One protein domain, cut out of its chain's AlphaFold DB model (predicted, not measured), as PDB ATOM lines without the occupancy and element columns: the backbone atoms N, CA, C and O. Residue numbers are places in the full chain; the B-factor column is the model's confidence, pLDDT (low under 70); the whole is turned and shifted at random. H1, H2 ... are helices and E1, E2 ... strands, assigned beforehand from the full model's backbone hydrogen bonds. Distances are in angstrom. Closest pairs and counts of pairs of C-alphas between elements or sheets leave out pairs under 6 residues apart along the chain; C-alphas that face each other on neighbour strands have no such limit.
ATOM      1  N   THR A 333     217.212 174.549 159.693       92.12
ATOM      2  CA  THR A 333     216.898 174.957 161.071       92.12
ATOM      3  C   THR A 333     215.423 174.755 161.445       92.12
ATOM      4  O   THR A 333     215.103 174.428 162.584       92.12
ATOM      5  N   GLY A 334     214.498 174.963 160.498       91.06
ATOM      6  CA  GLY A 334     213.049 174.994 160.754       91.06
ATOM      7  C   GLY A 334     212.527 176.281 161.411       91.06
ATOM      8  O   GLY A 334     211.312 176.483 161.475       91.06
ATOM      9  N   ALA A 335     213.422 177.152 161.877       94.25
ATOM     10  CA  ALA A 335     213.098 178.406 162.550       94.25
ATOM     11  C   ALA A 335     214.266 179.400 162.424       94.25
ATOM     12  O   ALA A 335     214.942 179.700 163.408       94.25
ATOM     13  N   ASN A 336     214.535 179.891 161.208       94.06
ATOM     14  CA  ASN A 336     215.624 180.846 160.955       94.06
ATOM     15  C   ASN A 336     215.563 182.051 161.907       94.06
ATOM     16  O   ASN A 336     216.594 182.494 162.390       94.06
ATOM     17  N   GLU A 337     214.367 182.529 162.248       94.38
ATOM     18  CA  GLU A 337     214.157 183.655 163.163       94.38
ATOM     19  C   GLU A 337     214.571 183.390 164.624       94.38
ATOM     20  O   GLU A 337     214.689 184.330 165.409       94.38
ATOM     21  N   PHE A 338     214.748 182.122 165.004       96.00
ATOM     22  CA  PHE A 338     215.270 181.719 166.308       96.00
ATOM     23  C   PHE A 338     216.778 181.462 166.249       96.00
ATOM     24  O   PHE A 338     217.508 181.833 167.161       96.00
ATOM     25  N   PHE A 339     217.250 180.811 165.185       96.69
ATOM     26  CA  PHE A 339     218.638 180.361 165.101       96.69
ATOM     27  C   PHE A 339     219.594 181.385 164.496       96.69
ATOM     28  O   PHE A 339     220.783 181.310 164.783       96.69
ATOM     29  N   TYR A 340     219.119 182.304 163.656       96.00
ATOM     30  CA  TYR A 340     219.956 183.306 162.998       96.00
ATOM     31  C   TYR A 340     219.700 184.671 163.620       96.00
ATOM     32  O   TYR A 340     218.636 185.259 163.425       96.00
ATOM     33  N   LEU A 341     220.687 185.171 164.362       96.06
ATOM     34  CA  LEU A 341     220.580 186.426 165.096       96.06
ATOM     35  C   LEU A 341     221.580 187.461 164.605       96.06
ATOM     36  O   LEU A 341     222.725 187.130 164.297       96.06
ATOM     37  N   THR A 342     221.152 188.722 164.585       95.69
ATOM     38  CA  THR A 342     222.066 189.855 164.430       95.69
ATOM     39  C   THR A 342     222.837 190.104 165.722       95.69
ATOM     40  O   THR A 342     222.450 189.649 166.806       95.69
ATOM     41  N   GLU A 343     223.926 190.861 165.630       94.12
ATOM     42  CA  GLU A 343     224.706 191.256 166.801       94.12
ATOM     43  C   GLU A 343     223.866 192.048 167.815       94.12
ATOM     44  O   GLU A 343     223.928 191.761 169.013       94.12
ATOM     45  N   GLU A 344     222.974 192.942 167.365       95.50
ATOM     46  CA  GLU A 344     222.095 193.667 168.291       95.50
ATOM     47  C   GLU A 344     221.122 192.730 169.013       95.50
ATOM     48  O   GLU A 344     220.790 192.953 170.178       95.50
ATOM     49  N   GLN A 345     220.650 191.673 168.345       96.06
ATOM     50  CA  GLN A 345     219.772 190.677 168.958       96.06
ATOM     51  C   GLN A 345     220.518 189.834 169.996       96.06
ATOM     52  O   GLN A 345     219.983 189.606 171.081       96.06
ATOM     53  N   ILE A 346     221.750 189.413 169.700       95.88
ATOM     54  CA  ILE A 346     222.611 188.669 170.633       95.88
ATOM     55  C   ILE A 346     222.830 189.480 171.914       95.88
ATOM     56  O   ILE A 346     222.609 188.962 173.011       95.88
ATOM     57  N   ILE A 347     223.165 190.768 171.778       95.19
ATOM     58  CA  ILE A 347     223.350 191.688 172.909       95.19
ATOM     59  C   ILE A 347     222.034 191.883 173.670       95.19
ATOM     60  O   ILE A 347     222.002 191.750 174.894       95.19
ATOM     61  N   ARG A 348     220.924 192.139 172.962       95.75
ATOM     62  CA  ARG A 348     219.598 192.370 173.561       95.75
ATOM     63  C   ARG A 348     219.116 191.188 174.396       95.75
ATOM     64  O   ARG A 348     218.563 191.387 175.473       95.75
ATOM     65  N   TYR A 349     219.292 189.967 173.897       94.56
ATOM     66  CA  TYR A 349     218.915 188.755 174.624       94.56
ATOM     67  C   TYR A 349     219.981 188.322 175.642       94.56
ATOM     68  O   TYR A 349     219.725 187.430 176.450       94.56
ATOM     69  N   GLY A 350     221.152 188.968 175.637       94.12
ATOM     70  CA  GLY A 350     222.273 188.665 176.518       94.12
ATOM     71  C   GLY A 350     222.832 187.263 176.302       94.12
ATOM     72  O   GLY A 350     223.178 186.607 177.280       94.12
ATOM     73  N   ILE A 351     222.865 186.789 175.054       95.69
ATOM     74  CA  ILE A 351     223.355 185.449 174.722       95.69
ATOM     75  C   ILE A 351     224.861 185.374 174.963       95.69
ATOM     76  O   ILE A 351     225.613 186.248 174.535       95.69
ATOM     77  N   GLU A 352     225.307 184.318 175.640       95.75
ATOM     78  CA  GLU A 352     226.723 184.092 175.890       95.75
ATOM     79  C   GLU A 352     227.502 183.856 174.588       95.75
ATOM     80  O   GLU A 352     227.032 183.204 173.651       95.75
ATOM     81  N   GLN A 353     228.737 184.361 174.561       93.56
ATOM     82  CA  GLN A 353     229.609 184.334 173.388       93.56
ATOM     83  C   GLN A 353     229.809 182.916 172.826       93.56
ATOM     84  O   GLN A 353     229.749 182.725 171.616       93.56
ATOM     85  N   GLU A 354     229.951 181.918 173.702       93.56
ATOM     86  CA  GLU A 354     230.180 180.507 173.357       93.56
ATOM     87  C   GLU A 354     229.070 179.843 172.523       93.56
ATOM     88  O   GLU A 354     229.303 178.781 171.957       93.56
ATOM     89  N   PHE A 355     227.880 180.449 172.427       95.00
ATOM     90  CA  PHE A 355     226.770 179.924 171.621       95.00
ATOM     91  C   PHE A 355     226.610 180.619 170.266       95.00
ATOM     92  O   PHE A 355     225.871 180.133 169.412       95.00
ATOM     93  N   SER A 356     227.270 181.763 170.062       93.19
ATOM     94  CA  SER A 356     227.228 182.541 168.810       93.19
ATOM     95  C   SER A 356     228.598 182.687 168.141       93.19
ATOM     96  O   SER A 356     228.718 183.311 167.082       93.19
ATOM     97  N   MET A 357     229.628 182.110 168.756       93.75
ATOM     98  CA  MET A 357     231.011 182.090 168.301       93.75
ATOM     99  C   MET A 357     231.605 180.700 168.552       93.75
ATOM    100  O   MET A 357     231.159 179.986 169.448       93.75
ATOM    101  N   HIS A 358     232.630 180.337 167.790       90.81
ATOM    102  CA  HIS A 358     233.427 179.128 167.981       90.81
ATOM    103  C   HIS A 358     234.898 179.506 168.143       90.81
ATOM    104  O   HIS A 358     235.288 180.644 167.877       90.81
ATOM    105  N   LYS A 359     235.720 178.567 168.614       89.62
ATOM    106  CA  LYS A 359     237.170 178.760 168.650       89.62
ATOM    107  C   LYS A 359     237.793 178.275 167.346       89.62
ATOM    108  O   LYS A 359     237.472 177.173 166.907       89.62
ATOM    109  N   ASP A 360     238.661 179.084 166.745       85.38
ATOM    110  CA  ASP A 360     239.488 178.660 165.611       85.38
ATOM    111  C   ASP A 360     240.601 177.687 166.053       85.38
ATOM    112  O   ASP A 360     240.769 177.397 167.241       85.38
ATOM    113  N   GLU A 361     241.401 177.196 165.101       83.56
ATOM    114  CA  GLU A 361     242.545 176.305 165.369       83.56
ATOM    115  C   GLU A 361     243.584 176.918 166.325       83.56
ATOM    116  O   GLU A 361     244.346 176.199 166.968       83.56
ATOM    117  N   LYS A 362     243.612 178.250 166.440       88.25
ATOM    118  CA  LYS A 362     244.507 179.003 167.326       88.25
ATOM    119  C   LYS A 362     243.863 179.316 168.682       88.25
ATOM    120  O   LYS A 362     244.498 179.943 169.525       88.25
ATOM    121  N   GLY A 363     242.622 178.884 168.910       89.44
ATOM    122  CA  GLY A 363     241.867 179.102 170.139       89.44
ATOM    123  C   GLY A 363     241.180 180.469 170.250       89.44
ATOM    124  O   GLY A 363     240.606 180.757 171.305       89.44
ATOM    125  N   ASN A 364     241.209 181.295 169.200       90.75
ATOM    126  CA  ASN A 364     240.566 182.609 169.175       90.75
ATOM    127  C   ASN A 364     239.067 182.478 168.936       90.75
ATOM    128  O   ASN A 364     238.625 181.645 168.147       90.75
ATOM    129  N   TRP A 365     238.278 183.347 169.564       91.00
ATOM    130  CA  TRP A 365     236.843 183.411 169.310       91.00
ATOM    131  C   TRP A 365     236.547 184.034 167.946       91.00
ATOM    132  O   TRP A 365     236.837 185.207 167.716       91.00
ATOM    133  N   VAL A 366     235.889 183.267 167.081       90.50
ATOM    134  CA  VAL A 366     235.437 183.683 165.752       90.50
ATOM    135  C   VAL A 366     233.910 183.612 165.691       90.50
ATOM    136  O   VAL A 366     233.326 182.623 166.146       90.50
ATOM    137  N   PRO A 367     233.222 184.637 165.160       92.31
ATOM    138  CA  PRO A 367     231.772 184.597 165.066       92.31
ATOM    139  C   PRO A 367     231.254 183.473 164.168       92.31
ATOM    140  O   PRO A 367     231.821 183.192 163.114       92.31
ATOM    141  N   ASN A 368     230.120 182.879 164.545       93.44
ATOM    142  CA  ASN A 368     229.441 181.846 163.760       93.44
ATOM    143  C   ASN A 368     228.658 182.461 162.592       93.44
ATOM    144  O   ASN A 368     227.441 182.301 162.509       93.44
ATOM    145  N   TYR A 369     229.319 183.217 161.717       93.69
ATOM    146  CA  TYR A 369     228.653 183.846 160.580       93.69
ATOM    147  C   TYR A 369     227.977 182.807 159.682       93.69
ATOM    148  O   TYR A 369     228.544 181.748 159.391       93.69
ATOM    149  N   VAL A 370     226.752 183.118 159.257       93.00
ATOM    150  CA  VAL A 370     225.929 182.228 158.438       93.00
ATOM    151  C   VAL A 370     225.511 182.902 157.141       93.00
ATOM    152  O   VAL A 370     225.019 184.027 157.144       93.00
ATOM    153  N   VAL A 371     225.669 182.181 156.034       92.94
ATOM    154  CA  VAL A 371     225.055 182.544 154.756       92.94
ATOM    155  C   VAL A 371     223.621 182.013 154.760       92.94
ATOM    156  O   VAL A 371     223.393 180.801 154.650       92.94
ATOM    157  N   GLU A 372     222.649 182.910 154.925       89.06
ATOM    158  CA  GLU A 372     221.230 182.547 154.952       89.06
ATOM    159  C   GLU A 372     220.689 182.304 153.538       89.06
ATOM    160  O   GLU A 372     219.940 181.348 153.313       89.06
ATOM    161  N   SER A 373     221.094 183.138 152.580       86.38
ATOM    162  CA  SER A 373     220.651 183.077 151.194       86.38
ATOM    163  C   SER A 373     221.812 183.297 150.217       86.38
ATOM    164  O   SER A 373     222.672 184.139 150.460       86.38
ATOM    165  N   PRO A 374     221.814 182.632 149.043       84.00
ATOM    166  CA  PRO A 374     222.734 182.969 147.953       84.00
ATOM    167  C   PRO A 374     222.666 184.440 147.513       84.00
ATOM    168  O   PRO A 374     223.625 184.954 146.950       84.00
ATOM    169  N   SER A 375     221.528 185.110 147.736       80.25
ATOM    170  CA  SER A 375     221.361 186.539 147.438       80.25
ATOM    171  C   SER A 375     222.170 187.455 148.351       80.25
ATOM    172  O   SER A 375     222.362 188.606 147.988       80.25
ATOM    173  N   ASP A 376     222.623 186.963 149.505       74.81
ATOM    174  CA  ASP A 376     223.429 187.735 150.458       74.81
ATOM    175  C   ASP A 376     224.879 187.899 149.968       74.81
ATOM    176  O   ASP A 376     225.671 188.606 150.583       74.81
ATOM    177  N   ILE A 377     225.237 187.215 148.875       81.56
ATOM    178  CA  ILE A 377     226.578 187.199 148.307       81.56
ATOM    179  C   ILE A 377     226.535 187.844 146.919       81.56
ATOM    180  O   ILE A 377     225.879 187.341 146.000       81.56
ATOM    181  N   GLU A 378     227.261 188.940 146.742       77.94
ATOM    182  CA  GLU A 378     227.429 189.630 145.452       77.94
ATOM    183  C   GLU A 378     228.637 189.069 144.673       77.94
ATOM    184  O   GLU A 378     228.557 188.819 143.465       77.94
ATOM    185  N   ASP A 379     229.694 188.713 145.401       85.69
ATOM    186  CA  ASP A 379     230.987 188.297 144.855       85.69
ATOM    187  C   ASP A 379     231.098 186.771 144.696       85.69
ATOM    188  O   ASP A 379     230.251 186.002 145.157       85.69
ATOM    189  N   TYR A 380     232.170 186.284 144.059       86.06
ATOM    190  CA  TYR A 380     232.503 184.852 144.134       86.06
ATOM    191  C   TYR A 380     233.004 184.472 145.531       86.06
ATOM    192  O   TYR A 380     232.922 183.306 145.931       86.06
ATOM    193  N   ILE A 381     233.541 185.455 146.263       91.44
ATOM    194  CA  ILE A 381     234.082 185.283 147.602       91.44
ATOM    195  C   ILE A 381     233.050 185.659 148.668       91.44
ATOM    196  O   ILE A 381     232.456 186.732 148.647       91.44
ATOM    197  N   VAL A 382     232.853 184.776 149.638       90.25
ATOM    198  CA  VAL A 382     232.083 185.075 150.842       90.25
ATOM    199  C   VAL A 382     233.037 185.660 151.865       90.25
ATOM    200  O   VAL A 382     233.873 184.937 152.422       90.25
ATOM    201  N   ASP A 383     232.892 186.958 152.109       87.38
ATOM    202  CA  ASP A 383     233.524 187.645 153.227       87.38
ATOM    203  C   ASP A 383     232.622 187.538 154.469       87.38
ATOM    204  O   ASP A 383     231.552 188.157 154.497       87.38
ATOM    205  N   PRO A 384     233.022 186.777 155.507       84.56
ATOM    206  CA  PRO A 384     232.230 186.654 156.726       84.56
ATOM    207  C   PRO A 384     231.948 188.000 157.400       84.56
ATOM    208  O   PRO A 384     230.915 188.138 158.045       84.56
ATOM    209  N   ALA A 385     232.813 189.006 157.220       80.88
ATOM    210  CA  ALA A 385     232.623 190.332 157.804       80.88
ATOM    211  C   ALA A 385     231.444 191.104 157.185       80.88
ATOM    212  O   ALA A 385     230.877 191.976 157.841       80.88
ATOM    213  N   LYS A 386     231.044 190.774 155.948       85.88
ATOM    214  CA  LYS A 386     229.863 191.354 155.287       85.88
ATOM    215  C   LYS A 386     228.552 190.681 155.727       85.88
ATOM    216  O   LYS A 386     227.473 191.190 155.428       85.88
ATOM    217  N   LEU A 387     228.618 189.545 156.429       88.88
ATOM    218  CA  LEU A 387     227.437 188.819 156.896       88.88
ATOM    219  C   LEU A 387     226.909 189.433 158.199       88.88
ATOM    220  O   LEU A 387     227.633 189.613 159.174       88.88
ATOM    221  N   ASN A 388     225.608 189.717 158.243       88.56
ATOM    222  CA  ASN A 388     224.970 190.408 159.371       88.56
ATOM    223  C   ASN A 388     224.382 189.471 160.440       88.56
ATOM    224  O   ASN A 388     223.916 189.941 161.481       88.56
ATOM    225  N   LYS A 389     224.373 188.157 160.195       93.31
ATOM    226  CA  LYS A 389     223.767 187.158 161.081       93.31
ATOM    227  C   LYS A 389     224.772 186.105 161.519       93.31
ATOM    228  O   LYS A 389     225.643 185.684 160.757       93.31
ATOM    229  N   ARG A 390     224.588 185.641 162.753       94.44
ATOM    230  CA  ARG A 390     225.313 184.521 163.354       94.44
ATOM    231  C   ARG A 390     224.338 183.393 163.670       94.44
ATOM    232  O   ARG A 390     223.214 183.653 164.107       94.44
ATOM    233  N   ILE A 391     224.760 182.150 163.454       95.25
ATOM    234  CA  ILE A 391     223.994 180.969 163.854       95.25
ATOM    235  C   ILE A 391     224.227 180.653 165.334       95.25
ATOM    236  O   ILE A 391     225.361 180.643 165.818       95.25
ATOM    237  N   LEU A 392     223.137 180.385 166.050       96.12
ATOM    238  CA  LEU A 392     223.174 179.885 167.416       96.12
ATOM    239  C   LEU A 392     223.380 178.369 167.439       96.12
ATOM    240  O   LEU A 392     222.583 177.618 166.873       96.12
ATOM    241  N   LEU A 393     224.413 177.934 168.155       95.50
ATOM    242  CA  LEU A 393     224.750 176.529 168.363       95.50
ATOM    243  C   LEU A 393     224.693 176.209 169.854       95.50
ATOM    244  O   LEU A 393     225.467 176.740 170.646       95.50
ATOM    245  N   VAL A 394     223.745 175.358 170.251       94.81
ATOM    246  CA  VAL A 394     223.547 174.971 171.653       94.81
ATOM    247  C   VAL A 394     223.385 173.458 171.753       94.81
ATOM    248  O   VAL A 394     222.297 172.919 171.568       94.81
ATOM    249  N   HIS A 395     224.471 172.769 172.093       94.56
ATOM    250  CA  HIS A 395     224.493 171.301 172.211       94.56
ATOM    251  C   HIS A 395     224.238 170.807 173.642       94.56
ATOM    252  O   HIS A 395     224.031 169.617 173.888       94.56
ATOM    253  N   LEU A 396     224.246 171.724 174.614       94.25
ATOM    254  CA  LEU A 396     224.058 171.386 176.018       94.25
ATOM    255  C   LEU A 396     222.576 171.117 176.339       94.25
ATOM    256  O   LEU A 396     221.678 171.820 175.860       94.25
ATOM    257  N   PRO A 397     222.290 170.119 177.190       94.06
ATOM    258  CA  PRO A 397     220.941 169.888 177.680       94.06
ATOM    259  C   PRO A 397     220.556 170.989 178.689       94.06
ATOM    260  O   PRO A 397     221.427 171.598 179.321       94.06
ATOM    261  N   LYS A 398     219.254 171.277 178.825       94.31
ATOM    262  CA  LYS A 398     218.750 172.432 179.598       94.31
ATOM    263  C   LYS A 398     219.224 172.436 181.052       94.31
ATOM    264  O   LYS A 398     219.430 173.500 181.627       94.31
ATOM    265  N   GLU A 399     219.453 171.264 181.637       93.19
ATOM    266  CA  GLU A 399     219.913 171.099 183.016       93.19
ATOM    267  C   GLU A 399     221.290 171.736 183.238       93.19
ATOM    268  O   GLU A 399     221.549 172.262 184.319       93.19
ATOM    269  N   LYS A 400     222.147 171.743 182.206       93.88
ATOM    270  CA  LYS A 400     223.476 172.375 182.228       93.88
ATOM    271  C   LYS A 400     223.444 173.869 181.884       93.88
ATOM    272  O   LYS A 400     224.470 174.535 181.976       93.88
ATOM    273  N   LEU A 401     222.281 174.407 181.509       93.94
ATOM    274  CA  LEU A 401     222.090 175.806 181.112       93.94
ATOM    275  C   LEU A 401     221.401 176.654 182.197       93.94
ATOM    276  O   LEU A 401     221.135 177.825 181.959       93.94
ATOM    277  N   LYS A 402     221.122 176.099 183.388       89.56
ATOM    278  CA  LYS A 402     220.322 176.748 184.455       89.56
ATOM    279  C   LYS A 402     220.777 178.162 184.841       89.56
ATOM    280  O   LYS A 402     219.933 178.994 185.147       89.56
ATOM    281  N   ASN A 403     222.078 178.440 184.777       89.12
ATOM    282  CA  ASN A 403     222.655 179.743 185.136       89.12
ATOM    283  C   ASN A 403     223.017 180.605 183.914       89.12
ATOM    284  O   ASN A 403     223.702 181.614 184.062       89.12
ATOM    285  N   LYS A 404     222.604 180.198 182.708       93.19
ATOM    286  CA  LYS A 404     222.930 180.868 181.448       93.19
ATOM    287  C   LYS A 404     221.689 181.528 180.847       93.19
ATOM    288  O   LYS A 404     220.602 180.948 180.821       93.19
ATOM    289  N   LYS A 405     221.846 182.739 180.320       94.19
ATOM    290  CA  LYS A 405     220.793 183.530 179.671       94.19
ATOM    291  C   LYS A 405     220.253 182.851 178.412       94.19
ATOM    292  O   LYS A 405     219.061 182.993 178.132       94.19
ATOM    293  N   ILE A 406     221.054 182.032 177.720       95.62
ATOM    294  CA  ILE A 406     220.574 181.203 176.602       95.62
ATOM    295  C   ILE A 406     219.380 180.309 176.982       95.62
ATOM    296  O   ILE A 406     218.505 180.074 176.148       95.62
ATOM    297  N   LEU A 407     219.271 179.849 178.238       96.50
ATOM    298  CA  LEU A 407     218.129 179.038 178.670       96.50
ATOM    299  C   LEU A 407     216.826 179.840 178.604       96.50
ATOM    300  O   LEU A 407     215.820 179.343 178.101       96.50
ATOM    301  N   ASN A 408     216.851 181.102 179.041       95.75
ATOM    302  CA  ASN A 408     215.692 181.991 178.950       95.75
ATOM    303  C   ASN A 408     215.279 182.226 177.493       95.75
ATOM    304  O   ASN A 408     214.084 182.279 177.188       95.75
ATOM    305  N   TYR A 409     216.258 182.315 176.591       97.19
ATOM    306  CA  TYR A 409     216.021 182.442 175.158       97.19
ATOM    307  C   TYR A 409     215.374 181.180 174.560       97.19
ATOM    308  O   TYR A 409     214.373 181.282 173.847       97.19
ATOM    309  N   ILE A 410     215.854 179.987 174.924       96.81
ATOM    310  CA  ILE A 410     215.242 178.705 174.532       96.81
ATOM    311  C   ILE A 410     213.794 178.620 175.031       96.81
ATOM    312  O   ILE A 410     212.892 178.334 174.244       96.81
ATOM    313  N   LEU A 411     213.543 178.932 176.307       96.25
ATOM    314  CA  LEU A 411     212.196 178.921 176.890       96.25
ATOM    315  C   LEU A 411     211.263 179.938 176.210       96.25
ATOM    316  O   LEU A 411     210.075 179.676 176.027       96.25
ATOM    317  N   MET A 412     211.784 181.096 175.790       96.44
ATOM    318  CA  MET A 412     211.032 182.041 174.960       96.44
ATOM    319  C   MET A 412     210.675 181.425 173.601       96.44
ATOM    320  O   MET A 412     209.536 181.570 173.152       96.44
ATOM    321  N   GLY A 413     211.615 180.737 172.952       96.00
ATOM    322  CA  GLY A 413     211.356 180.038 171.696       96.00
ATOM    323  C   GLY A 413     210.297 178.940 171.828       96.00
ATOM    324  O   GLY A 413     209.467 178.757 170.935       96.00
ATOM    325  N   GLU A 414     210.258 178.270 172.980       96.56
ATOM    326  CA  GLU A 414     209.224 177.288 173.310       96.56
ATOM    327  C   GLU A 414     207.854 177.936 173.480       96.56
ATOM    328  O   GLU A 414     206.900 177.497 172.844       96.56
ATOM    329  N   ARG A 415     207.766 179.051 174.213       97.19
ATOM    330  CA  ARG A 415     206.522 179.838 174.319       97.19
ATOM    331  C   ARG A 415     206.008 180.329 172.962       97.19
ATOM    332  O   ARG A 415     204.801 180.412 172.768       97.19
ATOM    333  N   LYS A 416     206.904 180.620 172.011       95.88
ATOM    334  CA  LYS A 416     206.559 180.995 170.625       95.88
ATOM    335  C   LYS A 416     206.228 179.801 169.718       95.88
ATOM    336  O   LYS A 416     205.889 179.996 168.554       95.88
ATOM    337  N   GLY A 417     206.339 178.571 170.217       96.00
ATOM    338  CA  GLY A 417     205.981 177.362 169.478       96.00
ATOM    339  C   GLY A 417     207.019 176.878 168.460       96.00
ATOM    340  O   GLY A 417     206.695 175.990 167.675       96.00
ATOM    341  N   PHE A 418     208.263 177.385 168.458       95.12
ATOM    342  CA  PHE A 418     209.281 176.937 167.486       95.12
ATOM    343  C   PHE A 418     209.561 175.433 167.578       95.12
ATOM    344  O   PHE A 418     209.615 174.754 166.557       95.12
ATOM    345  N   HIS A 419     209.634 174.897 168.797       94.94
ATOM    346  CA  HIS A 419     209.806 173.469 169.076       94.94
ATOM    347  C   HIS A 419     208.735 172.554 168.451       94.94
ATOM    348  O   HIS A 419     209.013 171.385 168.193       94.94
ATOM    349  N   ASN A 420     207.534 173.077 168.170       94.50
ATOM    350  CA  ASN A 420     206.434 172.315 167.576       94.50
ATOM    351  C   ASN A 420     206.487 172.264 166.045       94.50
ATOM    352  O   ASN A 420     205.773 171.460 165.447       94.50
ATOM    353  N   ARG A 421     207.326 173.085 165.398       93.88
ATOM    354  CA  ARG A 421     207.507 173.048 163.939       93.88
ATOM    355  C   ARG A 421     208.145 171.731 163.521       93.88
ATOM    356  O   ARG A 421     209.081 171.277 164.174       93.88
ATOM    357  N   ASP A 422     207.717 171.168 162.392       91.94
ATOM    358  CA  ASP A 422     208.092 169.812 161.962       91.94
ATOM    359  C   ASP A 422     209.594 169.530 162.025       91.94
ATOM    360  O   ASP A 422     210.017 168.508 162.560       91.94
ATOM    361  N   THR A 423     210.417 170.452 161.517       91.44
ATOM    362  CA  THR A 423     211.876 170.258 161.490       91.44
ATOM    363  C   THR A 423     212.474 170.293 162.900       91.44
ATOM    364  O   THR A 423     213.262 169.413 163.242       91.44
ATOM    365  N   CYS A 424     212.066 171.248 163.742       92.81
ATOM    366  CA  CYS A 424     212.529 171.357 165.128       92.81
ATOM    367  C   CYS A 424     212.048 170.170 165.976       92.81
ATOM    368  O   CYS A 424     212.831 169.593 166.726       92.81
ATOM    369  N   LYS A 425     210.794 169.742 165.800       93.31
ATOM    370  CA  LYS A 425     210.206 168.575 166.468       93.31
ATOM    371  C   LYS A 425     210.952 167.290 166.113       93.31
ATOM    372  O   LYS A 425     211.373 166.557 167.004       93.31
ATOM    373  N   GLN A 426     211.176 167.043 164.819       91.75
ATOM    374  CA  GLN A 426     211.956 165.894 164.344       91.75
ATOM    375  C   GLN A 426     213.406 165.942 164.835       91.75
ATOM    376  O   GLN A 426     214.014 164.902 165.082       91.75
ATOM    377  N   ASN A 427     213.995 167.135 164.941       91.12
ATOM    378  CA  ASN A 427     215.332 167.300 165.501       91.12
ATOM    379  C   ASN A 427     215.357 166.967 167.002       91.12
ATOM    380  O   ASN A 427     216.171 166.163 167.443       91.12
ATOM    381  N   GLY A 428     214.396 167.486 167.770       91.94
ATOM    382  CA  GLY A 428     214.259 167.199 169.198       91.94
ATOM    383  C   GLY A 428     214.056 165.713 169.486       91.94
ATOM    384  O   GLY A 428     214.695 165.182 170.386       91.94
ATOM    385  N   GLN A 429     213.252 165.013 168.682       92.56
ATOM    386  CA  GLN A 429     213.088 163.557 168.789       92.56
ATOM    387  C   GLN A 429     214.409 162.800 168.596       92.56
ATOM    388  O   GLN A 429     214.671 161.839 169.312       92.56
ATOM    389  N   ARG A 430     215.260 163.250 167.666       91.62
ATOM    390  CA  ARG A 430     216.575 162.645 167.404       91.62
ATOM    391  C   ARG A 430     217.615 162.973 168.476       91.62
ATOM    392  O   ARG A 430     218.540 162.196 168.675       91.62
ATOM    393  N   LYS A 431     217.473 164.111 169.163       92.31
ATOM    394  CA  LYS A 431     218.458 164.641 170.118       92.31
ATOM    395  C   LYS A 431     217.914 164.730 171.550       92.31
ATOM    396  O   LYS A 431     218.193 165.688 172.266       92.31
ATOM    397  N   ASN A 432     217.143 163.730 171.985       89.94
ATOM    398  CA  ASN A 432     216.624 163.593 173.358       89.94
ATOM    399  C   ASN A 432     215.934 164.865 173.889       89.94
ATOM    400  O   ASN A 432     216.273 165.383 174.950       89.94
ATOM    401  N   GLY A 433     215.000 165.413 173.114       86.81
ATOM    402  CA  GLY A 433     214.229 166.611 173.460       86.81
ATOM    403  C   GLY A 433     214.930 167.942 173.164       86.81
ATOM    404  O   GLY A 433     214.291 168.991 173.253       86.81
ATOM    405  N   ARG A 434     216.206 167.939 172.750       93.88
ATOM    406  CA  ARG A 434     216.943 169.160 172.376       93.88
ATOM    407  C   ARG A 434     216.607 169.597 170.953       93.88
ATOM    408  O   ARG A 434     217.389 169.437 170.024       93.88
ATOM    409  N   TRP A 435     215.420 170.168 170.768       95.19
ATOM    410  CA  TRP A 435     214.985 170.681 169.461       95.19
ATOM    411  C   TRP A 435     215.899 171.792 168.913       95.19
ATOM    412  O   TRP A 435     215.986 171.962 167.697       95.19
ATOM    413  N   TYR A 436     216.589 172.505 169.807       94.19
ATOM    414  CA  TYR A 436     217.506 173.613 169.531       94.19
ATOM    415  C   TYR A 436     218.956 173.188 169.216       94.19
ATOM    416  O   TYR A 436     219.791 174.036 168.921       94.19
ATOM    417  N   ASP A 437     219.281 171.897 169.291       94.81
ATOM    418  CA  ASP A 437     220.629 171.372 169.037       94.81
ATOM    419  C   ASP A 437     220.810 171.149 167.525       94.81
ATOM    420  O   ASP A 437     220.338 170.154 166.970       94.81
ATOM    421  N   LEU A 438     221.422 172.103 166.822       93.00
ATOM    422  CA  LEU A 438     221.649 172.025 165.372       93.00
ATOM    423  C   LEU A 438     222.900 171.215 165.021       93.00
ATOM    424  O   LEU A 438     223.751 170.976 165.864       93.00
ATOM    425  N   ASP A 439     222.998 170.767 163.771       89.31
ATOM    426  CA  ASP A 439     224.236 170.182 163.257       89.31
ATOM    427  C   ASP A 439     225.173 171.293 162.771       89.31
ATOM    428  O   ASP A 439     224.741 172.253 162.122       89.31
ATOM    429  N   GLU A 440     226.462 171.144 163.063       89.69
ATOM    430  CA  GLU A 440     227.502 172.078 162.644       89.69
ATOM    431  C   GLU A 440     227.926 171.777 161.205       89.69
ATOM    432  O   GLU A 440     228.652 170.820 160.929       89.69
ATOM    433  N   ILE A 441     227.435 172.580 160.259       89.12
ATOM    434  CA  ILE A 441     227.759 172.431 158.838       89.12
ATOM    435  C   ILE A 441     228.486 173.680 158.368       89.12
ATOM    436  O   ILE A 441     227.857 174.703 158.083       89.12
TER     437      ILE A 441
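This is residues 333 to 441 of the 756 residues of the protein "Site-specific DNA-methyltransferase (adenine-specific)" of bacterium (candidate division B38) B3_B38 (UniProt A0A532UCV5). A small two-stranded ribbon, E1 and E4, lies near the middle of a body made largely of loops, with H1 running into E1 and H2 following it, while the hairpin of E2 and E3 lies to one side, joined through H3. H4, H5 and H6 lie toward one end of the longest axis, H4 close to H5 and H6 apart from both, and the long loop of residues 368 to 388 reaches out to the other end. The printed part has 109 residues with six named helices and four named strands, in the order H1, E1, H2, H3, E2, E3, E4, H4, H5, H6; both sheets, E1 - E4 and E2 - E3, are antiparallel. The class is mixed, helices and strands, though under half of the residues are in named elements. The whole is compact, with a radius of gyration of the C-alphas of 14.4 A and spans of 40 by 30 by 26 A.

The first sheet is made of E1, residues 340 to 342, 7.0 A from first to last C-alpha, and E4, residues 389 to 391, 6.8 A, whose centre is the nearest of the element centres to the mean of the C-alphas, at 6.5 A. Just before E1 stands H1, residues 336 to 339, which begins at C-alpha 336 at (215.624, 180.846, 160.955). After E1 come H2, residues 343 to 349, 10.0 A long, and H3, residues 353 to 356. The second sheet follows with E2, residues 357 to 359, 7.0 A, and E3, residues 365 to 367, 6.7 A. After E4 come H4, residues 398 to 401, and H5, residues 405 to 415, the longest helix at 15.7 A, which begins at C-alpha 405 at (220.793, 183.530, 179.671). The last is H6, residues 422 to 430, 12.4 A long, ending at C-alpha 430 at (216.575, 162.645, 167.404).

E1 and E4 are antiparallel neighbours at 139 degrees, with N 341 and O 390 at 3.0 A and N 390 and O 341 at 2.8 A, both within hydrogen-bond range. H1 comes nearest to E4 at the C-alphas of Phe 339 and Ile 391, 5.5 A apart. For H2 and E4 the closest C-alphas are those of Glu 343 and Lys 389, 7.1 A apart. On H3 and E4 the closest are those of Ser 356 and Arg 390, 6.1 A apart. E2 and E3 form an antiparallel hairpin at 141 degrees, with N 358 and O 366 at 2.9 A, within hydrogen-bond range. The closest C-alphas of E3 and E4 are those of Pro 367 and Arg 390, 6.7 A apart. H2 and H5 only just touch, with 3 pairs of C-alphas within 8 A, the closest those of Tyr 349 and Tyr 409 at 7.0 A, and they stand about perpendicular at 80 degrees. H1 and H5 are close but not clearly touching, with the C-alphas of Phe 338 and Gly 413 at 6.9 A. H4 and H5 are also close but not clearly touching, with the C-alphas of Leu 401 and Leu 407 at 5.7 A. H6 touches no helix, and H5 and H6 are apart. In H2, H5 and H6 every O i to N i+4 pair is within hydrogen-bond range; H1, H3 and H4 are too short for such a pair.

The two C-alphas farthest apart are those of Asp 379 and Glu 399, at 43.3 A. The link from E3 to E4 is long, with 21 residues; E4 to H4 and H5 to H6 are short links, and the others are tight. The printed part has no cut. The mean pLDDT of the printed part is 92.1, and no printed residue is under 70.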